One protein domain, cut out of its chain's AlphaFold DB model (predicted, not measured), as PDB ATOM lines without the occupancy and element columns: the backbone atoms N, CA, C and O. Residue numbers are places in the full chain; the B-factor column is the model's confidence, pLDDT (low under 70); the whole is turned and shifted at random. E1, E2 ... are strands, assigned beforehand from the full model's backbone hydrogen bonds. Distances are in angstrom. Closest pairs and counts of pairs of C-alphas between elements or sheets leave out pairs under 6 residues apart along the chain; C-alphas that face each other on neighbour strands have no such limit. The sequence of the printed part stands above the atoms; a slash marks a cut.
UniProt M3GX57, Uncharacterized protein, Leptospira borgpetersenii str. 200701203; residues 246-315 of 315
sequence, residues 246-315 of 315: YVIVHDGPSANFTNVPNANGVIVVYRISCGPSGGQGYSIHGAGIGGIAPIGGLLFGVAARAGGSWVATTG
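AT A GLANCE: This is residues 246 to 315 of the 315 residues of an uncharacterized protein of Leptospira borgpetersenii str. 200701203 (UniProt M3GX57). A small sandwich of two sheets face to face, a twisted one of four strands, E1, E3, E6 and E7, over a smaller one of three, E2, E4 and E5, with the strands of both running nearly along the long axis. The two sheets come closest where E5 meets E7. The printed part has 70 residues with seven named strands, E1 to E7 in chain order, and no named helix: all strand. Both sheets are mixed, in the orders E1 E3 E6 E7 and E2 E4 E5. The whole is compact, with a radius of gyration of the C-alphas of 11.6 A, and spans 35 by 19 by 17 A.

HOW THE PARTS SIT: In the larger sheet, E3, residues 267 to 274, is antiparallel to E6, residues 297 to 306, with N 268 and O 303 2.7 A apart. E1, residues 246 to 251, is an edge strand parallel to E3, with N 246 and O 267 2.8 A apart. E7, residues 309 to 314, is the other edge strand and forms a hairpin with E6, with N 304 and O 311 2.8 A apart. In the smaller sheet, E4, residues 280 to 284, and E5, residues 287 to 292, form a hairpin, with N 282 and O 290 2.9 A apart. E2, residues 255 to 257, is parallel to E4, with N 257 and O 283 2.8 A apart. Between the sheets, the closest C-alphas of E5 and E7 are those of Ile 289 and Ala 312, 5.5 A apart. E1 and E5 are apart.

IN THESE COORDINATES: E1 begins at C-alpha 246 (114.748, 107.228, 178.269). E3 is 22.8 A long and E6 28.1 A. E7 ends at C-alpha 314 (116.980, 100.685, 192.958).

THE WHOLE: The C-alphas of Pro 276 and Gly 307 are the two farthest apart, 35.8 A. The printed part has no cut and no long link. Mean pLDDT of the printed part is 87.1; residue 315 is under 70.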
ATOM      1  N   TYR A 246     114.195 105.920 177.936       83.56
ATOM      2  CA  TYR A 246     114.748 107.228 178.269       83.56
ATOM      3  C   TYR A 246     115.851 107.076 179.303       83.56
ATOM      4  O   TYR A 246     115.850 106.140 180.101       83.56
ATOM      5  N   VAL A 247     116.785 108.019 179.299       88.75
ATOM      6  CA  VAL A 247     117.887 108.042 180.256       88.75
ATOM      7  C   VAL A 247     117.798 109.305 181.096       88.75
ATOM      8  O   VAL A 247     117.649 110.401 180.560       88.75
ATOM      9  N   ILE A 248     117.912 109.147 182.412       89.69
ATOM     10  CA  ILE A 248     118.113 110.251 183.351       89.69
ATOM     11  C   ILE A 248     119.546 110.168 183.868       89.69
ATOM     12  O   ILE A 248     119.925 109.201 184.527       89.69
ATOM     13  N   VAL A 249     120.334 111.205 183.599       91.44
ATOM     14  CA  VAL A 249     121.614 111.439 184.273       91.44
ATOM     15  C   VAL A 249     121.481 112.748 185.029       91.44
ATOM     16  O   VAL A 249     121.210 113.778 184.414       91.44
ATOM     17  N   HIS A 250     121.604 112.701 186.352       91.06
ATOM     18  CA  HIS A 250     121.388 113.869 187.206       91.06
ATOM     19  C   HIS A 250     122.428 113.928 188.316       91.06
ATOM     20  O   HIS A 250     122.586 112.964 189.056       91.06
ATOM     21  N   ASP A 251     123.078 115.076 188.463       90.56
ATOM     22  CA  ASP A 251     124.032 115.338 189.538       90.56
ATOM     23  C   ASP A 251     123.536 116.548 190.332       90.56
ATOM     24  O   ASP A 251     123.580 117.682 189.849       90.56
ATOM     25  N   GLY A 252     123.006 116.331 191.536       87.81
ATOM     26  CA  GLY A 252     122.418 117.433 192.297       87.81
ATOM     27  C   GLY A 252     121.499 117.021 193.444       87.81
ATOM     28  O   GLY A 252     121.480 115.859 193.840       87.81
ATOM     29  N   PRO A 253     120.757 117.979 194.027       89.38
ATOM     30  CA  PRO A 253     119.792 117.717 195.093       89.38
ATOM     31  C   PRO A 253     118.528 117.018 194.560       89.38
ATOM     32  O   PRO A 253     118.389 116.778 193.357       89.38
ATOM     33  N   SER A 254     117.601 116.725 195.479       91.75
ATOM     34  CA  SER A 254     116.295 116.097 195.241       91.75
ATOM     35  C   SER A 254     115.582 116.683 194.025       91.75
ATOM     36  O   SER A 254     115.471 117.903 193.886       91.75
ATOM     37  N   ALA A 255     115.064 115.810 193.160       92.56
ATOM     38  CA  ALA A 255     114.403 116.203 191.920       92.56
ATOM     39  C   ALA A 255     113.192 115.313 191.610       92.56
ATOM     40  O   ALA A 255     113.182 114.113 191.902       92.56
ATOM     41  N   ASN A 256     112.178 115.912 190.981       94.19
ATOM     42  CA  ASN A 256     111.069 115.203 190.351       94.19
ATOM     43  C   ASN A 256     111.190 115.337 188.830       94.19
ATOM     44  O   ASN A 256     111.025 116.429 188.285       94.19
ATOM     45  N   PHE A 257     111.486 114.240 188.145       92.00
ATOM     46  CA  PHE A 257     111.714 114.236 186.706       92.00
ATOM     47  C   PHE A 257     110.386 114.126 185.952       92.00
ATOM     48  O   PHE A 257     109.762 113.066 185.904       92.00
ATOM     49  N   THR A 258     109.962 115.228 185.336       90.56
ATOM     50  CA  THR A 258     108.738 115.307 184.518       90.56
ATOM     51  C   THR A 258     109.013 115.335 183.013       90.56
ATOM     52  O   THR A 258     108.082 115.229 182.218       90.56
ATOM     53  N   ASN A 259     110.286 115.415 182.614       84.25
ATOM     54  CA  ASN A 259     110.720 115.507 181.213       84.25
ATOM     55  C   ASN A 259     110.763 114.154 180.480       84.25
ATOM     56  O   ASN A 259     111.067 114.108 179.291       84.25
ATOM     57  N   VAL A 260     110.462 113.050 181.167       86.19
ATOM     58  CA  VAL A 260     110.247 111.734 180.546       86.19
ATOM     59  C   VAL A 260     108.757 111.547 180.247       86.19
ATOM     60  O   VAL A 260     107.932 111.951 181.068       86.19
ATOM     61  N   PRO A 261     108.353 110.947 179.113       86.44
ATOM     62  CA  PRO A 261     106.938 110.776 178.808       86.44
ATOM     63  C   PRO A 261     106.199 109.960 179.861       86.44
ATOM     64  O   PRO A 261     106.628 108.887 180.282       86.44
ATOM     65  N   ASN A 262     105.035 110.461 180.257       87.31
ATOM     66  CA  ASN A 262     104.176 109.800 181.222       87.31
ATOM     67  C   ASN A 262     103.198 108.869 180.479       87.31
ATOM     68  O   ASN A 262     101.994 109.104 180.482       87.31
ATOM     69  N   ALA A 263     103.687 107.811 179.830       83.12
ATOM     70  CA  ALA A 263     102.856 106.851 179.090       83.12
ATOM     71  C   ALA A 263     103.191 105.401 179.475       83.12
ATOM     72  O   ALA A 263     104.326 105.106 179.834       83.12
ATOM     73  N   ASN A 264     102.206 104.497 179.426       81.38
ATOM     74  CA  ASN A 264     102.443 103.074 179.704       81.38
ATOM     75  C   ASN A 264     103.421 102.478 178.679       81.38
ATOM     76  O   ASN A 264     103.324 102.770 177.490       81.38
ATOM     77  N   GLY A 265     104.338 101.632 179.148       75.69
ATOM     78  CA  GLY A 265     105.388 101.033 178.320       75.69
ATOM     79  C   GLY A 265     106.657 101.882 178.207       75.69
ATOM     80  O   GLY A 265     107.617 101.448 177.580       75.69
ATOM     81  N   VAL A 266     106.703 103.066 178.827       84.06
ATOM     82  CA  VAL A 266     107.936 103.856 178.938       84.06
ATOM     83  C   VAL A 266     108.865 103.214 179.964       84.06
ATOM     84  O   VAL A 266     108.453 102.931 181.092       84.06
ATOM     85  N   ILE A 267     110.124 103.022 179.572       86.56
ATOM     86  CA  ILE A 267     111.204 102.552 180.440       86.56
ATOM     87  C   ILE A 267     112.190 103.701 180.616       86.56
ATOM     88  O   ILE A 267     112.545 104.381 179.657       86.56
ATOM     89  N   VAL A 268     112.639 103.920 181.841       88.62
ATOM     90  CA  VAL A 268     113.605 104.952 182.197       88.62
ATOM     91  C   VAL A 268     114.762 104.294 182.924       88.62
ATOM     92  O   VAL A 268     114.569 103.691 183.976       88.62
ATOM     93  N   VAL A 269     115.964 104.426 182.383       91.81
ATOM     94  CA  VAL A 269     117.200 104.053 183.076       91.81
ATOM     95  C   VAL A 269     117.765 105.311 183.707       91.81
ATOM     96  O   VAL A 269     117.877 106.337 183.038       91.81
ATOM     97  N   TYR A 270     118.110 105.266 184.988       92.00
ATOM     98  CA  TYR A 270     118.626 106.439 185.681       92.00
ATOM     99  C   TYR A 270     119.955 106.160 186.374       92.00
ATOM    100  O   TYR A 270     120.196 105.070 186.893       92.00
ATOM    101  N   ARG A 271     120.815 107.178 186.374       93.12
ATOM    102  CA  ARG A 271     122.033 107.269 187.175       93.12
ATOM    103  C   ARG A 271     122.081 108.660 187.780       93.12
ATOM    104  O   ARG A 271     122.212 109.650 187.065       93.12
ATOM    105  N   ILE A 272     121.969 108.719 189.094       92.88
ATOM    106  CA  ILE A 272     121.878 109.956 189.849       92.88
ATOM    107  C   ILE A 272     123.030 109.997 190.841       92.88
ATOM    108  O   ILE A 272     123.286 108.998 191.515       92.88
ATOM    109  N   SER A 273     123.726 111.125 190.941       91.06
ATOM    110  CA  SER A 273     124.751 111.332 191.960       91.06
ATOM    111  C   SER A 273     124.478 112.576 192.794       91.06
ATOM    112  O   SER A 273     123.865 113.547 192.349       91.06
ATOM    113  N   CYS A 274     124.911 112.533 194.049       88.69
ATOM    114  CA  CYS A 274     124.867 113.686 194.931       88.69
ATOM    115  C   CYS A 274     126.046 113.629 195.901       88.69
ATOM    116  O   CYS A 274     126.410 112.553 196.387       88.69
ATOM    117  N   GLY A 275     126.637 114.789 196.190       83.56
ATOM    118  CA  GLY A 275     127.623 114.931 197.260       83.56
ATOM    119  C   GLY A 275     126.988 114.855 198.660       83.56
ATOM    120  O   GLY A 275     125.768 114.697 198.782       83.56
ATOM    121  N   PRO A 276     127.794 114.982 199.732       81.38
ATOM    122  CA  PRO A 276     127.287 115.017 201.101       81.38
ATOM    123  C   PRO A 276     126.203 116.093 201.270       81.38
ATOM    124  O   PRO A 276     126.403 117.253 200.912       81.38
ATOM    125  N   SER A 277     125.036 115.705 201.779       77.62
ATOM    126  CA  SER A 277     123.857 116.564 201.924       77.62
ATOM    127  C   SER A 277     122.961 116.091 203.081       77.62
ATOM    128  O   SER A 277     123.328 115.186 203.812       77.62
ATOM    129  N   GLY A 278     121.775 116.672 203.287       76.44
ATOM    130  CA  GLY A 278     120.831 116.234 204.335       76.44
ATOM    131  C   GLY A 278     120.084 114.920 204.050       76.44
ATOM    132  O   GLY A 278     119.123 114.611 204.746       76.44
ATOM    133  N   GLY A 279     120.499 114.166 203.025       79.38
ATOM    134  CA  GLY A 279     119.714 113.098 202.403       79.38
ATOM    135  C   GLY A 279     118.813 113.658 201.298       79.38
ATOM    136  O   GLY A 279     118.242 114.738 201.446       79.38
ATOM    137  N   GLN A 280     118.718 112.960 200.165       87.50
ATOM    138  CA  GLN A 280     117.955 113.412 198.992       87.50
ATOM    139  C   GLN A 280     116.981 112.340 198.522       87.50
ATOM    140  O   GLN A 280     117.328 111.160 198.519       87.50
ATOM    141  N   GLY A 281     115.795 112.756 198.080       90.50
ATOM    142  CA  GLY A 281     114.787 111.897 197.467       90.50
ATOM    143  C   GLY A 281     114.580 112.244 195.996       90.50
ATOM    144  O   GLY A 281     114.553 113.416 195.618       90.50
ATOM    145  N   TYR A 282     114.402 111.226 195.163       93.38
ATOM    146  CA  TYR A 282     114.179 111.389 193.729       93.38
ATOM    147  C   TYR A 282     112.860 110.751 193.321       93.38
ATOM    148  O   TYR A 282     112.450 109.723 193.865       93.38
ATOM    149  N   SER A 283     112.179 111.365 192.358       94.00
ATOM    150  CA  SER A 283     110.896 110.876 191.857       94.00
ATOM    151  C   SER A 283     110.742 111.092 190.356       94.00
ATOM    152  O   SER A 283     111.410 111.940 189.772       94.00
ATOM    153  N   ILE A 284     109.862 110.316 189.728       92.19
ATOM    154  CA  ILE A 284     109.433 110.497 188.338       92.19
ATOM    155  C   ILE A 284     107.925 110.722 188.357       92.19
ATOM    156  O   ILE A 284     107.184 109.890 188.879       92.19
ATOM    157  N   HIS A 285     107.458 111.851 187.815       92.31
ATOM    158  CA  HIS A 285     106.041 112.255 187.869       92.31
ATOM    159  C   HIS A 285     105.414 112.128 189.273       92.31
ATOM    160  O   HIS A 285     104.257 111.742 189.419       92.31
ATOM    161  N   GLY A 286     106.191 112.442 190.315       88.94
ATOM    162  CA  GLY A 286     105.772 112.373 191.719       88.94
ATOM    163  C   GLY A 286     105.851 110.984 192.365       88.94
ATOM    164  O   GLY A 286     105.639 110.878 193.570       88.94
ATOM    165  N   ALA A 287     106.194 109.928 191.621       90.69
ATOM    166  CA  ALA A 287     106.427 108.595 192.175       90.69
ATOM    167  C   ALA A 287     107.888 108.439 192.619       90.69
ATOM    168  O   ALA A 287     108.801 108.639 191.817       90.69
ATOM    169  N   GLY A 288     108.116 108.095 193.888       90.12
ATOM    170  CA  GLY A 288     109.460 107.938 194.447       90.12
ATOM    171  C   GLY A 288     110.237 106.803 193.780       90.12
ATOM    172  O   GLY A 288     109.747 105.681 193.701       90.12
ATOM    173  N   ILE A 289     111.457 107.098 193.328       91.38
ATOM    174  CA  ILE A 289     112.367 106.127 192.701       91.38
ATOM    175  C   ILE A 289     113.583 105.808 193.572       91.38
ATOM    176  O   ILE A 289     114.472 105.110 193.117       91.38
ATOM    177  N   GLY A 290     113.652 106.330 194.798       90.12
ATOM    178  CA  GLY A 290     114.753 106.093 195.731       90.12
ATOM    179  C   GLY A 290     115.346 107.380 196.294       90.12
ATOM    180  O   GLY A 290     114.863 108.484 196.030       90.12
ATOM    181  N   GLY A 291     116.403 107.232 197.085       89.75
ATOM    182  CA  GLY A 291     117.100 108.351 197.703       89.75
ATOM    183  C   GLY A 291     118.568 108.054 197.965       89.75
ATOM    184  O   GLY A 291     118.970 106.898 198.059       89.75
ATOM    185  N   ILE A 292     119.364 109.114 198.075       89.06
ATOM    186  CA  ILE A 292     120.790 109.041 198.406       89.06
ATOM    187  C   ILE A 292     120.965 109.511 199.852       89.06
ATOM    188  O   ILE A 292     120.404 110.535 200.252       89.06
ATOM    189  N   ALA A 293     121.728 108.750 200.637       84.94
ATOM    190  CA  ALA A 293     121.977 109.025 202.050       84.94
ATOM    191  C   ALA A 293     122.769 110.338 202.269       84.94
ATOM    192  O   ALA A 293     123.448 110.813 201.355       84.94
ATOM    193  N   PRO A 294     122.752 110.913 203.490       85.25
ATOM    194  CA  PRO A 294     123.405 112.192 203.788       85.25
ATOM    195  C   PRO A 294     124.907 112.271 203.481       85.25
ATOM    196  O   PRO A 294     125.448 113.339 203.224       85.25
ATOM    197  N   ILE A 295     125.605 111.139 203.466       83.44
ATOM    198  CA  ILE A 295     127.046 111.081 203.179       83.44
ATOM    199  C   ILE A 295     127.382 111.207 201.679       83.44
ATOM    200  O   ILE A 295     128.556 111.205 201.318       83.44
ATOM    201  N   GLY A 296     126.370 111.356 200.817       82.31
ATOM    202  CA  GLY A 296     126.513 111.346 199.364       82.31
ATOM    203  C   GLY A 296     126.542 109.925 198.796       82.31
ATOM    204  O   GLY A 296     126.535 108.939 199.535       82.31
ATOM    205  N   GLY A 297     126.537 109.809 197.469       88.06
ATOM    206  CA  GLY A 297     126.553 108.512 196.798       88.06
ATOM    207  C   GLY A 297     125.939 108.526 195.405       88.06
ATOM    208  O   GLY A 297     125.786 109.573 194.774       88.06
ATOM    209  N   LEU A 298     125.604 107.325 194.942       89.62
ATOM    210  CA  LEU A 298     124.973 107.068 193.657       89.62
ATOM    211  C   LEU A 298     123.649 106.347 193.881       89.62
ATOM    212  O   LEU A 298     123.546 105.502 194.764       89.62
ATOM    213  N   LEU A 299     122.668 106.678 193.053       90.69
ATOM    214  CA  LEU A 299     121.417 105.953 192.911       90.69
ATOM    215  C   LEU A 299     121.276 105.593 191.436       90.69
ATOM    216  O   LEU A 299     121.233 106.481 190.580       90.69
ATOM    217  N   PHE A 300     121.221 104.306 191.124       92.19
ATOM    218  CA  PHE A 300     121.013 103.845 189.757       92.19
ATOM    219  C   PHE A 300     119.939 102.771 189.713       92.19
ATOM    220  O   PHE A 300     119.661 102.087 190.694       92.19
ATOM    221  N   GLY A 301     119.300 102.631 188.564       91.94
ATOM    222  CA  GLY A 301     118.240 101.655 188.430       91.94
ATOM    223  C   GLY A 301     117.400 101.867 187.196       91.94
ATOM    224  O   GLY A 301     117.750 102.621 186.282       91.94
ATOM    225  N   VAL A 302     116.276 101.163 187.179       90.56
ATOM    226  CA  VAL A 302     115.313 101.214 186.088       90.56
ATOM    227  C   VAL A 302     113.934 101.468 186.674       90.56
ATOM    228  O   VAL A 302     113.527 100.837 187.648       90.56
ATOM    229  N   ALA A 303     113.211 102.405 186.075       90.31
ATOM    230  CA  ALA A 303     111.806 102.649 186.345       90.31
ATOM    231  C   ALA A 303     110.993 102.372 185.081       90.31
ATOM    232  O   ALA A 303     111.389 102.755 183.985       90.31
ATOM    233  N   ALA A 304     109.845 101.723 185.221       89.44
ATOM    234  CA  ALA A 304     108.922 101.486 184.122       89.44
ATOM    235  C   ALA A 304     107.530 101.989 184.494       89.44
ATOM    236  O   ALA A 304     107.072 101.791 185.624       89.44
ATOM    237  N   ARG A 305     106.838 102.620 183.539       86.56
ATOM    238  CA  ARG A 305     105.426 102.961 183.711       86.56
ATOM    239  C   ARG A 305     104.560 101.805 183.228       86.56
ATOM    240  O   ARG A 305     104.461 101.549 182.027       86.56
ATOM    241  N   ALA A 306     103.922 101.119 184.167       81.19
ATOM    242  CA  ALA A 306     103.053  99.980 183.909       81.19
ATOM    243  C   ALA A 306     101.733 100.154 184.670       81.19
ATOM    244  O   ALA A 306     101.719 100.535 185.839       81.19
ATOM    245  N   GLY A 307     100.604  99.907 184.000       78.50
ATOM    246  CA  GLY A 307      99.280 100.001 184.631       78.50
ATOM    247  C   GLY A 307      98.925 101.396 185.168       78.50
ATOM    248  O   GLY A 307      98.157 101.504 186.114       78.50
ATOM    249  N   GLY A 308      99.494 102.465 184.599       80.75
ATOM    250  CA  GLY A 308      99.260 103.850 185.027       80.75
ATOM    251  C   GLY A 308     100.147 104.331 186.181       80.75
ATOM    252  O   GLY A 308     100.165 105.536 186.448       80.75
ATOM    253  N   SER A 309     100.940 103.450 186.799       84.12
ATOM    254  CA  SER A 309     101.865 103.780 187.890       84.12
ATOM    255  C   SER A 309     103.326 103.580 187.484       84.12
ATOM    256  O   SER A 309     103.631 102.799 186.581       84.12
ATOM    257  N   TRP A 310     104.231 104.295 188.145       90.00
ATOM    258  CA  TRP A 310     105.668 104.080 188.010       90.00
ATOM    259  C   TRP A 310     106.119 103.017 189.006       90.00
ATOM    260  O   TRP A 310     105.835 103.112 190.199       90.00
ATOM    261  N   VAL A 311     106.835 102.016 188.506       88.56
ATOM    262  CA  VAL A 311     107.470 100.973 189.311       88.56
ATOM    263  C   VAL A 311     108.969 101.089 189.097       88.56
ATOM    264  O   VAL A 311     109.426 101.040 187.955       88.56
ATOM    265  N   ALA A 312     109.726 101.270 190.176       88.50
ATOM    266  CA  ALA A 312     111.172 101.441 190.124       88.50
ATOM    267  C   ALA A 312     111.890 100.345 190.908       88.50
ATOM    268  O   ALA A 312     111.439  99.930 191.975       88.50
ATOM    269  N   THR A 313     113.026  99.906 190.378       83.00
ATOM    270  CA  THR A 313     114.017  99.113 191.102       83.00
ATOM    271  C   THR A 313     115.245  99.979 191.337       83.00
ATOM    272  O   THR A 313     115.652 100.724 190.444       83.00
ATOM    273  N   THR A 314     115.808  99.905 192.540       77.44
ATOM    274  CA  THR A 314     116.980 100.685 192.958       77.44
ATOM    275  C   THR A 314     118.144  99.759 193.268       77.44
ATOM    276  O   THR A 314     117.950  98.769 193.979       77.44
ATOM    277  N   GLY A 315     119.326 100.099 192.760       57.41
ATOM    278  CA  GLY A 315     120.620  99.534 193.143       57.41
ATOM    279  C   GLY A 315     121.550 100.595 193.711       57.41
ATOM    280  O   GLY A 315     121.320 101.801 193.444       57.41
TER     281      GLY A 315